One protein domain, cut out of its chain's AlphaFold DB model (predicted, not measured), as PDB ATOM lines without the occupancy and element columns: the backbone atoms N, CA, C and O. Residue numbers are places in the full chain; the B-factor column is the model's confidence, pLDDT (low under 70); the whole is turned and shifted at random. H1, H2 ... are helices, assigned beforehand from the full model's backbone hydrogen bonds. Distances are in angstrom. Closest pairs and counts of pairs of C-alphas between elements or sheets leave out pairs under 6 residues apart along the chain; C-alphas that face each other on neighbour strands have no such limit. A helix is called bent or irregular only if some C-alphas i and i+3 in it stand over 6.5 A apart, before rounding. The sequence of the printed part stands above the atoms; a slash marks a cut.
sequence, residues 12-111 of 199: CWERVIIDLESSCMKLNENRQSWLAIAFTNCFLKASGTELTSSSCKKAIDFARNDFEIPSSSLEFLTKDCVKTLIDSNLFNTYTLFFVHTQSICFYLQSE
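This is residues 12 to 111 of the 199 residues of an uncharacterized protein of Sarcoptes scabiei (UniProt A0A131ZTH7). Helix H2 is the core, with H1 beside it; the H3 and H4 hairpin and arm H5a of bent helix H5 cross it, and arm H5b crosses H1. The printed part has 100 residues, helices H1 to H5 in order and no named strand: all helix. It is compact, radius of gyration of the C-alphas 12.6 A, spans 36 by 31 by 19 A.

H1, residues 12 to 26, and H2, residues 29 to 46, form a hairpin at a shallow tilt of 11 degrees; their closest C-alphas, Cys 12 and Cys 42, are 5.5 A apart. H3, residues 54 to 64, and H4, residues 71 to 86, form another; their closest C-alphas, Cys 56 and Cys 81, are 4.7 A apart. By its hydrogen bonds H5, residues 91 to 111, was assigned as one helix, but it is bent: C-alphas 99 and 102 are 6.6 A apart. Every O i to N i+4 pair is within hydrogen-bond range in H2, H3, H4, H5a and H5b, and 9 of 11 in H1.

H1 begins at C-alpha 12 (222.506, 242.518, 233.147); H2 measures 25.6 A; H5b ends at C-alpha 111 (216.004, 225.849, 244.462).

The printed part has no cut; pLDDT is under 70 in residues 66 to 71.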
ATOM      1  N   CYS A  12     221.488 243.325 233.827       89.94
ATOM      2  CA  CYS A  12     222.506 242.518 233.147       89.94
ATOM      3  C   CYS A  12     222.606 241.119 233.764       89.94
ATOM      4  O   CYS A  12     222.530 240.122 233.053       89.94
ATOM      5  N   TRP A  13     222.736 241.066 235.088       88.75
ATOM      6  CA  TRP A  13     222.872 239.838 235.862       88.75
ATOM      7  C   TRP A  13     221.611 238.989 235.801       88.75
ATOM      8  O   TRP A  13     221.705 237.790 235.571       88.75
ATOM      9  N   GLU A  14     220.444 239.618 235.937       87.38
ATOM     10  CA  GLU A  14     219.152 238.938 235.831       87.38
ATOM     11  C   GLU A  14     219.018 238.189 234.498       87.38
ATOM     12  O   GLU A  14     218.686 237.008 234.485       87.38
ATOM     13  N   ARG A  15     219.388 238.828 233.380       87.69
ATOM     14  CA  ARG A  15     219.370 238.181 232.060       87.69
ATOM     15  C   ARG A  15     220.317 236.987 231.985       87.69
ATOM     16  O   ARG A  15     219.907 235.930 231.529       87.69
ATOM     17  N   VAL A  16     221.559 237.126 232.457       88.50
ATOM     18  CA  VAL A  16     222.522 236.009 232.423       88.50
ATOM     19  C   VAL A  16     222.073 234.856 233.325       88.50
ATOM     20  O   VAL A  16     222.282 233.702 232.972       88.50
ATOM     21  N   ILE A  17     221.415 235.138 234.453       87.19
ATOM     22  CA  ILE A  17     220.840 234.108 235.330       87.19
ATOM     23  C   ILE A  17     219.686 233.371 234.636       87.19
ATOM     24  O   ILE A  17     219.621 232.150 234.737       87.19
ATOM     25  N   ILE A  18     218.814 234.073 233.905       86.25
ATOM     26  CA  ILE A  18     217.741 233.447 233.111       86.25
ATOM     27  C   ILE A  18     218.333 232.555 232.010       86.25
ATOM     28  O   ILE A  18     217.922 231.401 231.839       86.25
ATOM     29  N   ASP A  19     219.335 233.061 231.288       84.31
ATOM     30  CA  ASP A  19     220.016 232.291 230.249       84.31
ATOM     31  C   ASP A  19     220.724 231.055 230.845       84.31
ATOM     32  O   ASP A  19     220.706 229.962 230.274       84.31
ATOM     33  N   LEU A  20     221.325 231.200 232.029       85.31
ATOM     34  CA  LEU A  20     221.936 230.108 232.778       85.31
ATOM     35  C   LEU A  20     220.890 229.062 233.181       85.31
ATOM     36  O   LEU A  20     221.057 227.890 232.863       85.31
ATOM     37  N   GLU A  21     219.804 229.471 233.841       83.62
ATOM     38  CA  GLU A  21     218.760 228.571 234.341       83.62
ATOM     39  C   GLU A  21     218.163 227.718 233.213       83.62
ATOM     40  O   GLU A  21     218.050 226.496 233.341       83.62
ATOM     41  N   SER A  22     217.835 228.348 232.081       81.50
ATOM     42  CA  SER A  22     217.301 227.662 230.897       81.50
ATOM     43  C   SER A  22     218.304 226.697 230.252       81.50
ATOM     44  O   SER A  22     217.912 225.694 229.648       81.50
ATOM     45  N   SER A  23     219.605 226.951 230.409       79.19
ATOM     46  CA  SER A  23     220.672 226.154 229.807       79.19
ATOM     47  C   SER A  23     221.315 225.130 230.747       79.19
ATOM     48  O   SER A  23     222.058 224.280 230.253       79.19
ATOM     49  N   CYS A  24     220.990 225.123 232.048       85.88
ATOM     50  CA  CYS A  24     221.634 224.262 233.047       85.88
ATOM     51  C   CYS A  24     221.545 222.761 232.743       85.88
ATOM     52  O   CYS A  24     222.524 222.044 232.937       85.88
ATOM     53  N   MET A  25     220.415 222.273 232.214       80.19
ATOM     54  CA  MET A  25     220.273 220.856 231.834       80.19
ATOM     55  C   MET A  25     221.149 220.456 230.638       80.19
ATOM     56  O   MET A  25     221.408 219.275 230.427       80.19
ATOM     57  N   LYS A  26     221.583 221.431 229.834       82.31
ATOM     58  CA  LYS A  26     222.393 221.229 228.627       82.31
ATOM     59  C   LYS A  26     223.796 221.816 228.784       82.31
ATOM     60  O   LYS A  26     224.464 222.030 227.772       82.31
ATOM     61  N   LEU A  27     224.224 222.132 230.010       84.19
ATOM     62  CA  LEU A  27     225.492 222.807 230.262       84.19
ATOM     63  C   LEU A  27     226.654 221.960 229.722       84.19
ATOM     64  O   LEU A  27     226.821 220.798 230.076       84.19
ATOM     65  N   ASN A  28     227.446 222.560 228.842       86.12
ATOM     66  CA  ASN A  28     228.651 221.986 228.254       86.12
ATOM     67  C   ASN A  28     229.744 223.062 228.223       86.12
ATOM     68  O   ASN A  28     229.465 224.217 228.540       86.12
ATOM     69  N   GLU A  29     230.964 222.711 227.824       87.56
ATOM     70  CA  GLU A  29     232.111 223.631 227.837       87.56
ATOM     71  C   GLU A  29     231.849 224.942 227.074       87.56
ATOM     72  O   GLU A  29     232.156 226.025 227.577       87.56
ATOM     73  N   ASN A  30     231.205 224.870 225.906       86.19
ATOM     74  CA  ASN A  30     230.857 226.047 225.105       86.19
ATOM     75  C   ASN A  30     229.819 226.925 225.815       86.19
ATOM     76  O   ASN A  30     229.961 228.148 225.862       86.19
ATOM     77  N   ARG A  31     228.788 226.307 226.407       85.94
ATOM     78  CA  ARG A  31     227.762 227.017 227.181       85.94
ATOM     79  C   ARG A  31     228.348 227.676 228.419       85.94
ATOM     80  O   ARG A  31     228.133 228.858 228.653       85.94
ATOM     81  N   GLN A  32     229.148 226.923 229.160       91.00
ATOM     82  CA  GLN A  32     229.852 227.384 230.346       91.00
ATOM     83  C   GLN A  32     230.786 228.555 230.018       91.00
ATOM     84  O   GLN A  32     230.809 229.552 230.737       91.00
ATOM     85  N   SER A  33     231.493 228.476 228.891       91.56
ATOM     86  CA  SER A  33     232.395 229.528 228.429       91.56
ATOM     87  C   SER A  33     231.672 230.819 228.065       91.56
ATOM     88  O   SER A  33     232.077 231.885 228.530       91.56
ATOM     89  N   TRP A  34     230.594 230.773 227.277       90.44
ATOM     90  CA  TRP A  34     229.887 232.009 226.927       90.44
ATOM     91  C   TRP A  34     229.168 232.615 228.144       90.44
ATOM     92  O   TRP A  34     229.182 233.836 228.306       90.44
ATOM     93  N   LEU A  35     228.612 231.789 229.042       91.94
ATOM     94  CA  LEU A  35     227.998 232.250 230.293       91.94
ATOM     95  C   LEU A  35     229.017 232.987 231.165       91.94
ATOM     96  O   LEU A  35     228.734 234.072 231.673       91.94
ATOM     97  N   ALA A  36     230.234 232.453 231.272       94.31
ATOM     98  CA  ALA A  36     231.328 233.107 231.979       94.31
ATOM     99  C   ALA A  36     231.722 234.452 231.344       94.31
ATOM    100  O   ALA A  36     231.948 235.428 232.063       94.31
ATOM    101  N   ILE A  37     231.747 234.541 230.009       94.38
ATOM    102  CA  ILE A  37     231.955 235.810 229.288       94.38
ATOM    103  C   ILE A  37     230.826 236.801 229.617       94.38
ATOM    104  O   ILE A  37     231.090 237.972 229.898       94.38
ATOM    105  N   ALA A  38     229.572 236.346 229.633       93.31
ATOM    106  CA  ALA A  38     228.419 237.187 229.927       93.31
ATOM    107  C   ALA A  38     228.434 237.713 231.375       93.31
ATOM    108  O   ALA A  38     228.235 238.911 231.588       93.31
ATOM    109  N   PHE A  39     228.753 236.861 232.355       93.56
ATOM    110  CA  PHE A  39     228.940 237.275 233.749       93.56
ATOM    111  C   PHE A  39     230.104 238.254 233.910       93.56
ATOM    112  O   PHE A  39     229.957 239.280 234.576       93.56
ATOM    113  N   THR A  40     231.224 238.005 233.228       94.38
ATOM    114  CA  THR A  40     232.372 238.925 233.203       94.38
ATOM    115  C   THR A  40     231.965 240.294 232.665       94.38
ATOM    116  O   THR A  40     232.285 241.319 233.264       94.38
ATOM    117  N   ASN A  41     231.189 240.337 231.580       94.19
ATOM    118  CA  ASN A  41     230.675 241.588 231.032       94.19
ATOM    119  C   ASN A  41     229.741 242.315 232.014       94.19
ATOM    120  O   ASN A  41     229.823 243.533 232.150       94.19
ATOM    121  N   CYS A  42     228.868 241.593 232.722       93.31
ATOM    122  CA  CYS A  42     227.995 242.200 233.729       93.31
ATOM    123  C   CYS A  42     228.765 242.743 234.935       93.31
ATOM    124  O   CYS A  42     228.419 243.810 235.444       93.31
ATOM    125  N   PHE A  43     229.824 242.054 235.361       92.69
ATOM    126  CA  PHE A  43     230.735 242.544 236.391       92.69
ATOM    127  C   PHE A  43     231.434 243.843 235.960       92.69
ATOM    128  O   PHE A  43     231.478 244.810 236.722       92.69
ATOM    129  N   LEU A  44     231.911 243.905 234.713       91.94
ATOM    130  CA  LEU A  44     232.534 245.114 234.171       91.94
ATOM    131  C   LEU A  44     231.552 246.275 234.081       91.94
ATOM    132  O   LEU A  44     231.876 247.368 234.541       91.94
ATOM    133  N   LYS A  45     230.328 246.022 233.601       91.25
ATOM    134  CA  LYS A  45     229.270 247.041 233.537       91.25
ATOM    135  C   LYS A  45     228.931 247.605 234.907       91.25
ATOM    136  O   LYS A  45     228.777 248.814 235.040       91.25
ATOM    137  N   ALA A  46     228.870 246.752 235.929       88.81
ATOM    138  CA  ALA A  46     228.694 247.197 237.310       88.81
ATOM    139  C   ALA A  46     229.881 248.040 237.812       88.81
ATOM    140  O   ALA A  46     229.698 248.930 238.635       88.81
ATOM    141  N   SER A  47     231.077 247.794 237.277       89.44
ATOM    142  CA  SER A  47     232.308 248.535 237.578       89.44
ATOM    143  C   SER A  47     232.512 249.779 236.693       89.44
ATOM    144  O   SER A  47     233.558 250.416 236.774       89.44
ATOM    145  N   GLY A  48     231.546 250.126 235.833       89.69
ATOM    146  CA  GLY A  48     231.609 251.295 234.946       89.69
ATOM    147  C   GLY A  48     232.368 251.087 233.630       89.69
ATOM    148  O   GLY A  48     232.653 252.061 232.936       89.69
ATOM    149  N   THR A  49     232.698 249.847 233.266       89.56
ATOM    150  CA  THR A  49     233.390 249.504 232.008       89.56
ATOM    151  C   THR A  49     232.626 248.424 231.232       89.56
ATOM    152  O   THR A  49     231.577 247.958 231.663       89.56
ATOM    153  N   GLU A  50     233.093 248.017 230.055       86.75
ATOM    154  CA  GLU A  50     232.507 246.883 229.333       86.75
ATOM    155  C   GLU A  50     233.556 246.141 228.506       86.75
ATOM    156  O   GLU A  50     234.650 246.653 228.261       86.75
ATOM    157  N   LEU A  51     233.218 244.929 228.054       88.00
ATOM    158  CA  LEU A  51     234.060 244.212 227.102       88.00
ATOM    159  C   LEU A  51     234.141 244.993 225.788       88.00
ATOM    160  O   LEU A  51     233.134 245.213 225.117       88.00
ATOM    161  N   THR A  52     235.353 245.379 225.398       84.88
ATOM    162  CA  THR A  52     235.623 246.127 224.160       84.88
ATOM    163  C   THR A  52     235.771 245.217 222.942       84.88
ATOM    164  O   THR A  52     235.563 245.654 221.811       84.88
ATOM    165  N   SER A  53     236.085 243.939 223.162       87.81
ATOM    166  CA  SER A  53     236.269 242.952 222.100       87.81
ATOM    167  C   SER A  53     234.966 242.674 221.340       87.81
ATOM    168  O   SER A  53     233.938 242.300 221.916       87.81
ATOM    169  N   SER A  54     235.019 242.828 220.011       87.00
ATOM    170  CA  SER A  54     233.871 242.573 219.133       87.00
ATOM    171  C   SER A  54     233.472 241.096 219.092       87.00
ATOM    172  O   SER A  54     232.284 240.799 218.950       87.00
ATOM    173  N   SER A  55     234.422 240.169 219.267       87.31
ATOM    174  CA  SER A  55     234.128 238.737 219.336       87.31
ATOM    175  C   SER A  55     233.411 238.371 220.627       87.31
ATOM    176  O   SER A  55     232.475 237.579 220.579       87.31
ATOM    177  N   CYS A  56     233.733 239.022 221.748       90.19
ATOM    178  CA  CYS A  56     233.005 238.835 223.004       90.19
ATOM    179  C   CYS A  56     231.559 239.336 222.938       90.19
ATOM    180  O   CYS A  56     230.650 238.636 223.380       90.19
ATOM    181  N   LYS A  57     231.325 240.525 222.359       89.31
ATOM    182  CA  LYS A  57     229.959 241.046 222.156       89.31
ATOM    183  C   LYS A  57     229.143 240.090 221.285       89.31
ATOM    184  O   LYS A  57     228.064 239.666 221.687       89.31
ATOM    185  N   LYS A  58     229.722 239.653 220.161       88.19
ATOM    186  CA  LYS A  58     229.110 238.647 219.287       88.19
ATOM    187  C   LYS A  58     228.853 237.335 220.027       88.19
ATOM    188  O   LYS A  58     227.750 236.833 219.925       88.19
ATOM    189  N   ALA A  59     229.795 236.797 220.796       86.88
ATOM    190  CA  ALA A  59     229.587 235.547 221.531       86.88
ATOM    191  C   ALA A  59     228.369 235.620 222.474       86.88
ATOM    192  O   ALA A  59     227.566 234.691 222.499       86.88
ATOM    193  N   ILE A  60     228.193 236.741 223.185       87.50
ATOM    194  CA  ILE A  60     227.029 236.974 224.057       87.50
ATOM    195  C   ILE A  60     225.735 237.087 223.237       87.50
ATOM    196  O   ILE A  60     224.739 236.448 223.570       87.50
ATOM    197  N   ASP A  61     225.734 237.891 222.174       85.88
ATOM    198  CA  ASP A  61     224.532 238.133 221.368       85.88
ATOM    199  C   ASP A  61     224.113 236.881 220.577       85.88
ATOM    200  O   ASP A  61     222.929 236.557 220.502       85.88
ATOM    201  N   PHE A  62     225.072 236.130 220.030       78.12
ATOM    202  CA  PHE A  62     224.828 234.873 219.319       78.12
ATOM    203  C   PHE A  62     224.279 233.788 220.250       78.12
ATOM    204  O   PHE A  62     223.347 233.086 219.864       78.12
ATOM    205  N   ALA A  63     224.816 233.653 221.467       76.56
ATOM    206  CA  ALA A  63     224.381 232.622 222.411       76.56
ATOM    207  C   ALA A  63     222.950 232.830 222.936       76.56
ATOM    208  O   ALA A  63     222.283 231.862 223.290       76.56
ATOM    209  N   ARG A  64     222.471 234.079 222.968       74.19
ATOM    210  CA  ARG A  64     221.130 234.431 223.461       74.19
ATOM    211  C   ARG A  64     220.002 234.189 222.474       74.19
ATOM    212  O   ARG A  64     218.864 234.024 222.889       74.19
ATOM    213  N   ASN A  65     220.291 234.209 221.177       70.00
ATOM    214  CA  ASN A  65     219.246 234.216 220.156       70.00
ATOM    215  C   ASN A  65     218.691 232.824 219.801       70.00
ATOM    216  O   ASN A  65     217.975 232.736 218.811       70.00
ATOM    217  N   ASP A  66     219.006 231.779 220.585       54.38
ATOM    218  CA  ASP A  66     218.445 230.403 220.591       54.38
ATOM    219  C   ASP A  66     218.106 229.784 219.217       54.38
ATOM    220  O   ASP A  66     217.268 228.894 219.091       54.38
ATOM    221  N   PHE A  67     218.753 230.259 218.157       54.78
ATOM    222  CA  PHE A  67     218.589 229.733 216.816       54.78
ATOM    223  C   PHE A  67     219.441 228.468 216.731       54.78
ATOM    224  O   PHE A  67     220.525 228.421 217.320       54.78
ATOM    225  N   GLU A  68     218.965 227.441 216.020       53.78
ATOM    226  CA  GLU A  68     219.713 226.214 215.715       53.78
ATOM    227  C   GLU A  68     220.975 226.557 214.910       53.78
ATOM    228  O   GLU A  68     221.034 226.456 213.686       53.78
ATOM    229  N   ILE A  69     221.994 227.051 215.601       55.59
ATOM    230  CA  ILE A  69     223.243 227.507 215.017       55.59
ATOM    231  C   ILE A  69     224.251 226.374 215.182       55.59
ATOM    232  O   ILE A  69     224.359 225.802 216.272       55.59
ATOM    233  N   PRO A  70     225.026 226.050 214.132       63.41
ATOM    234  CA  PRO A  70     226.087 225.066 214.238       63.41
ATOM    235  C   PRO A  70     227.055 225.459 215.359       63.41
ATOM    236  O   PRO A  70     227.607 226.562 215.382       63.41
ATOM    237  N   SER A  71     227.254 224.531 216.296       66.38
ATOM    238  CA  SER A  71     228.070 224.687 217.507       66.38
ATOM    239  C   SER A  71     229.483 225.216 217.234       66.38
ATOM    240  O   SER A  71     230.053 225.899 218.083       66.38
ATOM    241  N   SER A  72     230.010 224.971 216.034       76.50
ATOM    242  CA  SER A  72     231.322 225.421 215.566       76.50
ATOM    243  C   SER A  72     231.484 226.945 215.508       76.50
ATOM    244  O   SER A  72     232.549 227.456 215.851       76.50
ATOM    245  N   SER A  73     230.447 227.694 215.121       80.81
ATOM    246  CA  SER A  73     230.528 229.161 215.011       80.81
ATOM    247  C   SER A  73     230.568 229.836 216.382       80.81
ATOM    248  O   SER A  73     231.343 230.769 216.601       80.81
ATOM    249  N   LEU A  74     229.758 229.347 217.328       81.81
ATOM    250  CA  LEU A  74     229.762 229.845 218.704       81.81
ATOM    251  C   LEU A  74     231.074 229.496 219.411       81.81
ATOM    252  O   LEU A  74     231.633 230.332 220.118       81.81
ATOM    253  N   GLU A  75     231.586 228.285 219.190       86.62
ATOM    254  CA  GLU A  75     232.876 227.851 219.719       86.62
ATOM    255  C   GLU A  75     234.018 228.746 219.224       86.62
ATOM    256  O   GLU A  75     234.829 229.205 220.029       86.62
ATOM    257  N   PHE A  76     234.050 229.066 217.925       89.06
ATOM    258  CA  PHE A  76     235.050 229.970 217.358       89.06
ATOM    259  C   PHE A  76     234.999 231.366 217.997       89.06
ATOM    260  O   PHE A  76     236.025 231.862 218.461       89.06
ATOM    261  N   LEU A  77     233.810 231.978 218.084       89.12
ATOM    262  CA  LEU A  77     233.635 233.302 218.700       89.12
ATOM    263  C   LEU A  77     234.027 233.313 220.180       89.12
ATOM    264  O   LEU A  77     234.631 234.270 220.663       89.12
ATOM    265  N   THR A  78     233.690 232.241 220.893       90.62
ATOM    266  CA  THR A  78     234.006 232.081 222.312       90.62
ATOM    267  C   THR A  78     235.512 231.956 222.515       90.62
ATOM    268  O   THR A  78     236.073 232.682 223.331       90.62
ATOM    269  N   LYS A  79     236.190 231.104 221.737       91.62
ATOM    270  CA  LYS A  79     237.650 230.937 221.796       91.62
ATOM    271  C   LYS A  79     238.389 232.223 221.437       91.62
ATOM    272  O   LYS A  79     239.327 232.595 222.139       91.62
ATOM    273  N   ASP A  80     237.948 232.921 220.392       91.88
ATOM    274  CA  ASP A  80     238.530 234.207 220.002       91.88
ATOM    275  C   ASP A  80     238.341 235.267 221.098       91.88
ATOM    276  O   ASP A  80     239.297 235.938 221.486       91.88
ATOM    277  N   CYS A  81     237.146 235.351 221.692       92.81
ATOM    278  CA  CYS A  81     236.905 236.222 222.838       92.81
ATOM    279  C   CYS A  81     237.831 235.881 224.012       92.81
ATOM    280  O   CYS A  81     238.520 236.764 224.518       92.81
ATOM    281  N   VAL A  82     237.902 234.610 224.423       92.62
ATOM    282  CA  VAL A  82     238.743 234.179 225.553       92.62
ATOM    283  C   VAL A  82     240.211 234.506 225.299       92.62
ATOM    284  O   VAL A  82     240.880 234.972 226.215       92.62
ATOM    285  N   LYS A  83     240.698 234.376 224.060       92.44
ATOM    286  CA  LYS A  83     242.048 234.821 223.691       92.44
ATOM    287  C   LYS A  83     242.257 236.309 223.988       92.44
ATOM    288  O   LYS A  83     243.228 236.658 224.647       92.44
ATOM    289  N   THR A  84     241.309 237.171 223.607       90.25
ATOM    290  CA  THR A  84     241.385 238.606 223.950       90.25
ATOM    291  C   THR A  84     241.302 238.874 225.456       90.25
ATOM    292  O   THR A  84     241.853 239.864 225.932       90.25
ATOM    293  N   LEU A  85     240.639 237.996 226.220       90.06
ATOM    294  CA  LEU A  85     240.586 238.097 227.679       90.06
ATOM    295  C   LEU A  85     241.911 237.694 228.327       90.06
ATOM    296  O   LEU A  85     242.275 238.341 229.304       90.06
ATOM    297  N   ILE A  86     242.619 236.685 227.799       88.94
ATOM    298  CA  ILE A  86     243.955 236.253 228.265       88.94
ATOM    299  C   ILE A  86     244.957 237.400 228.166       88.94
ATOM    300  O   ILE A  86     245.707 237.646 229.106       88.94
ATOM    301  N   ASP A  87     244.916 238.139 227.059       81.12
ATOM    302  CA  ASP A  87     245.794 239.289 226.826       81.12
ATOM    303  C   ASP A  87     245.430 240.507 227.710       81.12
ATOM    304  O   ASP A  87     246.072 241.555 227.647       81.12
ATOM    305  N   SER A  88     244.397 240.385 228.553       82.31
ATOM    306  CA  SER A  88     243.888 241.429 229.442       82.31
ATOM    307  C   SER A  88     243.850 240.967 230.907       82.31
ATOM    308  O   SER A  88     243.847 239.780 231.216       82.31
ATOM    309  N   ASN A  89     243.681 241.901 231.846       85.12
ATOM    310  CA  ASN A  89     243.500 241.571 233.270       85.12
ATOM    311  C   ASN A  89     242.133 240.924 233.599       85.12
ATOM    312  O   ASN A  89     241.789 240.754 234.767       85.12
ATOM    313  N   LEU A  90     241.328 240.583 232.585       89.19
ATOM    314  CA  LEU A  90     239.968 240.057 232.734       89.19
ATOM    315  C   LEU A  90     239.908 238.528 232.762       89.19
ATOM    316  O   LEU A  90     238.872 237.968 233.129       89.19
ATOM    317  N   PHE A  91     241.004 237.847 232.416       92.19
ATOM    318  CA  PHE A  91     241.055 236.387 232.380       92.19
ATOM    319  C   PHE A  91     240.749 235.735 233.737       92.19
ATOM    320  O   PHE A  91     240.066 234.712 233.797       92.19
ATOM    321  N   ASN A  92     241.180 236.358 234.839       92.75
ATOM    322  CA  ASN A  92     240.899 235.868 236.191       92.75
ATOM    323  C   ASN A  92     239.402 235.929 236.522       92.75
ATOM    324  O   ASN A  92     238.842 234.961 237.032       92.75
ATOM    325  N   THR A  93     238.739 237.038 236.184       92.94
ATOM    326  CA  THR A  93     237.290 237.209 236.374       92.94
ATOM    327  C   THR A  93     236.503 236.204 235.537       92.94
ATOM    328  O   THR A  93     235.587 235.559 236.044       92.94
ATOM    329  N   TYR A  94     236.906 236.011 234.277       94.38
ATOM    330  CA  TYR A  94     236.337 234.979 233.415       94.38
ATOM    331  C   TYR A  94     236.488 233.582 234.020       94.38
ATOM    332  O   TYR A  94     235.500 232.863 234.131       94.38
ATOM    333  N   THR A  95     237.692 233.218 234.467       94.19
ATOM    334  CA  THR A  95     237.973 231.895 235.044       94.19
ATOM    335  C   THR A  95     237.141 231.646 236.301       94.19
ATOM    336  O   THR A  95     236.590 230.557 236.469       94.19
ATOM    337  N   LEU A  96     236.978 232.665 237.150       94.38
ATOM    338  CA  LEU A  96     236.127 232.592 238.335       94.38
ATOM    339  C   LEU A  96     234.682 232.244 237.956       94.38
ATOM    340  O   LEU A  96     234.119 231.272 238.462       94.38
ATOM    341  N   PHE A  97     234.086 232.992 237.025       93.94
ATOM    342  CA  PHE A  97     232.718 232.713 236.585       93.94
ATOM    343  C   PHE A  97     232.598 231.393 235.832       93.94
ATOM    344  O   PHE A  97     231.602 230.689 236.003       93.94
ATOM    345  N   PHE A  98     233.611 231.016 235.055       93.81
ATOM    346  CA  PHE A  98     233.653 229.737 234.361       93.81
ATOM    347  C   PHE A  98     233.527 228.583 235.350       93.81
ATOM    348  O   PHE A  98     232.616 227.769 235.215       93.81
ATOM    349  N   VAL A  99     234.355 228.556 236.395       92.75
ATOM    350  CA  VAL A  99     234.297 227.511 237.428       92.75
ATOM    351  C   VAL A  99     232.967 227.555 238.189       92.75
ATOM    352  O   VAL A  99     232.337 226.517 238.400       92.75
ATOM    353  N   HIS A 100     232.481 228.745 238.549       91.69
ATOM    354  CA  HIS A 100     231.259 228.866 239.346       91.69
ATOM    355  C   HIS A 100     229.963 228.615 238.580       91.69
ATOM    356  O   HIS A 100     228.951 228.328 239.214       91.69
ATOM    357  N   THR A 101     229.968 228.646 237.248       89.38
ATOM    358  CA  THR A 101     228.764 228.406 236.438       89.38
ATOM    359  C   THR A 101     228.093 227.072 236.795       89.38
ATOM    360  O   THR A 101     226.874 227.012 236.937       89.38
ATOM    361  N   GLN A 102     228.877 226.015 237.041       87.25
ATOM    362  CA  GLN A 102     228.351 224.709 237.460       87.25
ATOM    363  C   GLN A 102     227.709 224.760 238.852       87.25
ATOM    364  O   GLN A 102     226.612 224.238 239.048       87.25
ATOM    365  N   SER A 103     228.363 225.428 239.807       91.00
ATOM    366  CA  SER A 103     227.840 225.597 241.169       91.00
ATOM    367  C   SER A 103     226.540 226.404 241.175       91.00
ATOM    368  O   SER A 103     225.580 226.023 241.841       91.00
ATOM    369  N   ILE A 104     226.480 227.483 240.386       88.25
ATOM    370  CA  ILE A 104     225.276 228.307 240.243       88.25
ATOM    371  C   ILE A 104     224.158 227.479 239.598       88.25
ATOM    372  O   ILE A 104     223.034 227.491 240.091       88.25
ATOM    373  N   CYS A 105     224.454 226.691 238.560       88.25
ATOM    374  CA  CYS A 105     223.463 225.805 237.950       88.25
ATOM    375  C   CYS A 105     222.915 224.749 238.911       88.25
ATOM    376  O   CYS A 105     221.714 224.471 238.898       88.25
ATOM    377  N   PHE A 106     223.776 224.146 239.728       89.56
ATOM    378  CA  PHE A 106     223.347 223.188 240.741       89.56
ATOM    379  C   PHE A 106     222.439 223.851 241.783       89.56
ATOM    380  O   PHE A 106     221.383 223.312 242.117       89.56
ATOM    381  N   TYR A 107     222.815 225.045 242.247       89.56
ATOM    382  CA  TYR A 107     222.015 225.825 243.183       89.56
ATOM    383  C   TYR A 107     220.636 226.172 242.605       89.56
ATOM    384  O   TYR A 107     219.624 225.851 243.220       89.56
ATOM    385  N   LEU A 108     220.572 226.739 241.395       85.81
ATOM    386  CA  LEU A 108     219.307 227.113 240.747       85.81
ATOM    387  C   LEU A 108     218.384 225.904 240.532       85.81
ATOM    388  O   LEU A 108     217.184 225.977 240.800       85.81
ATOM    389  N   GLN A 109     218.938 224.766 240.101       86.50
ATOM    390  CA  GLN A 109     218.166 223.530 239.958       86.50
ATOM    391  C   GLN A 109     217.656 223.010 241.304       86.50
ATOM    392  O   GLN A 109     216.509 222.572 241.387       86.50
ATOM    393  N   SER A 110     218.472 223.097 242.355       89.12
ATOM    394  CA  SER A 110     218.089 222.692 243.711       89.12
ATOM    395  C   SER A 110     216.978 223.580 244.273       89.12
ATOM    396  O   SER A 110     216.009 223.060 244.821       89.12
ATOM    397  N   GLU A 111     217.054 224.898 244.072       85.75
ATOM    398  CA  GLU A 111     216.004 225.849 244.462       85.75
ATOM    399  C   GLU A 111     214.683 225.551 243.744       85.75
ATOM    400  O   GLU A 111     213.622 225.471 244.372       85.75
TER     401      GLU A 111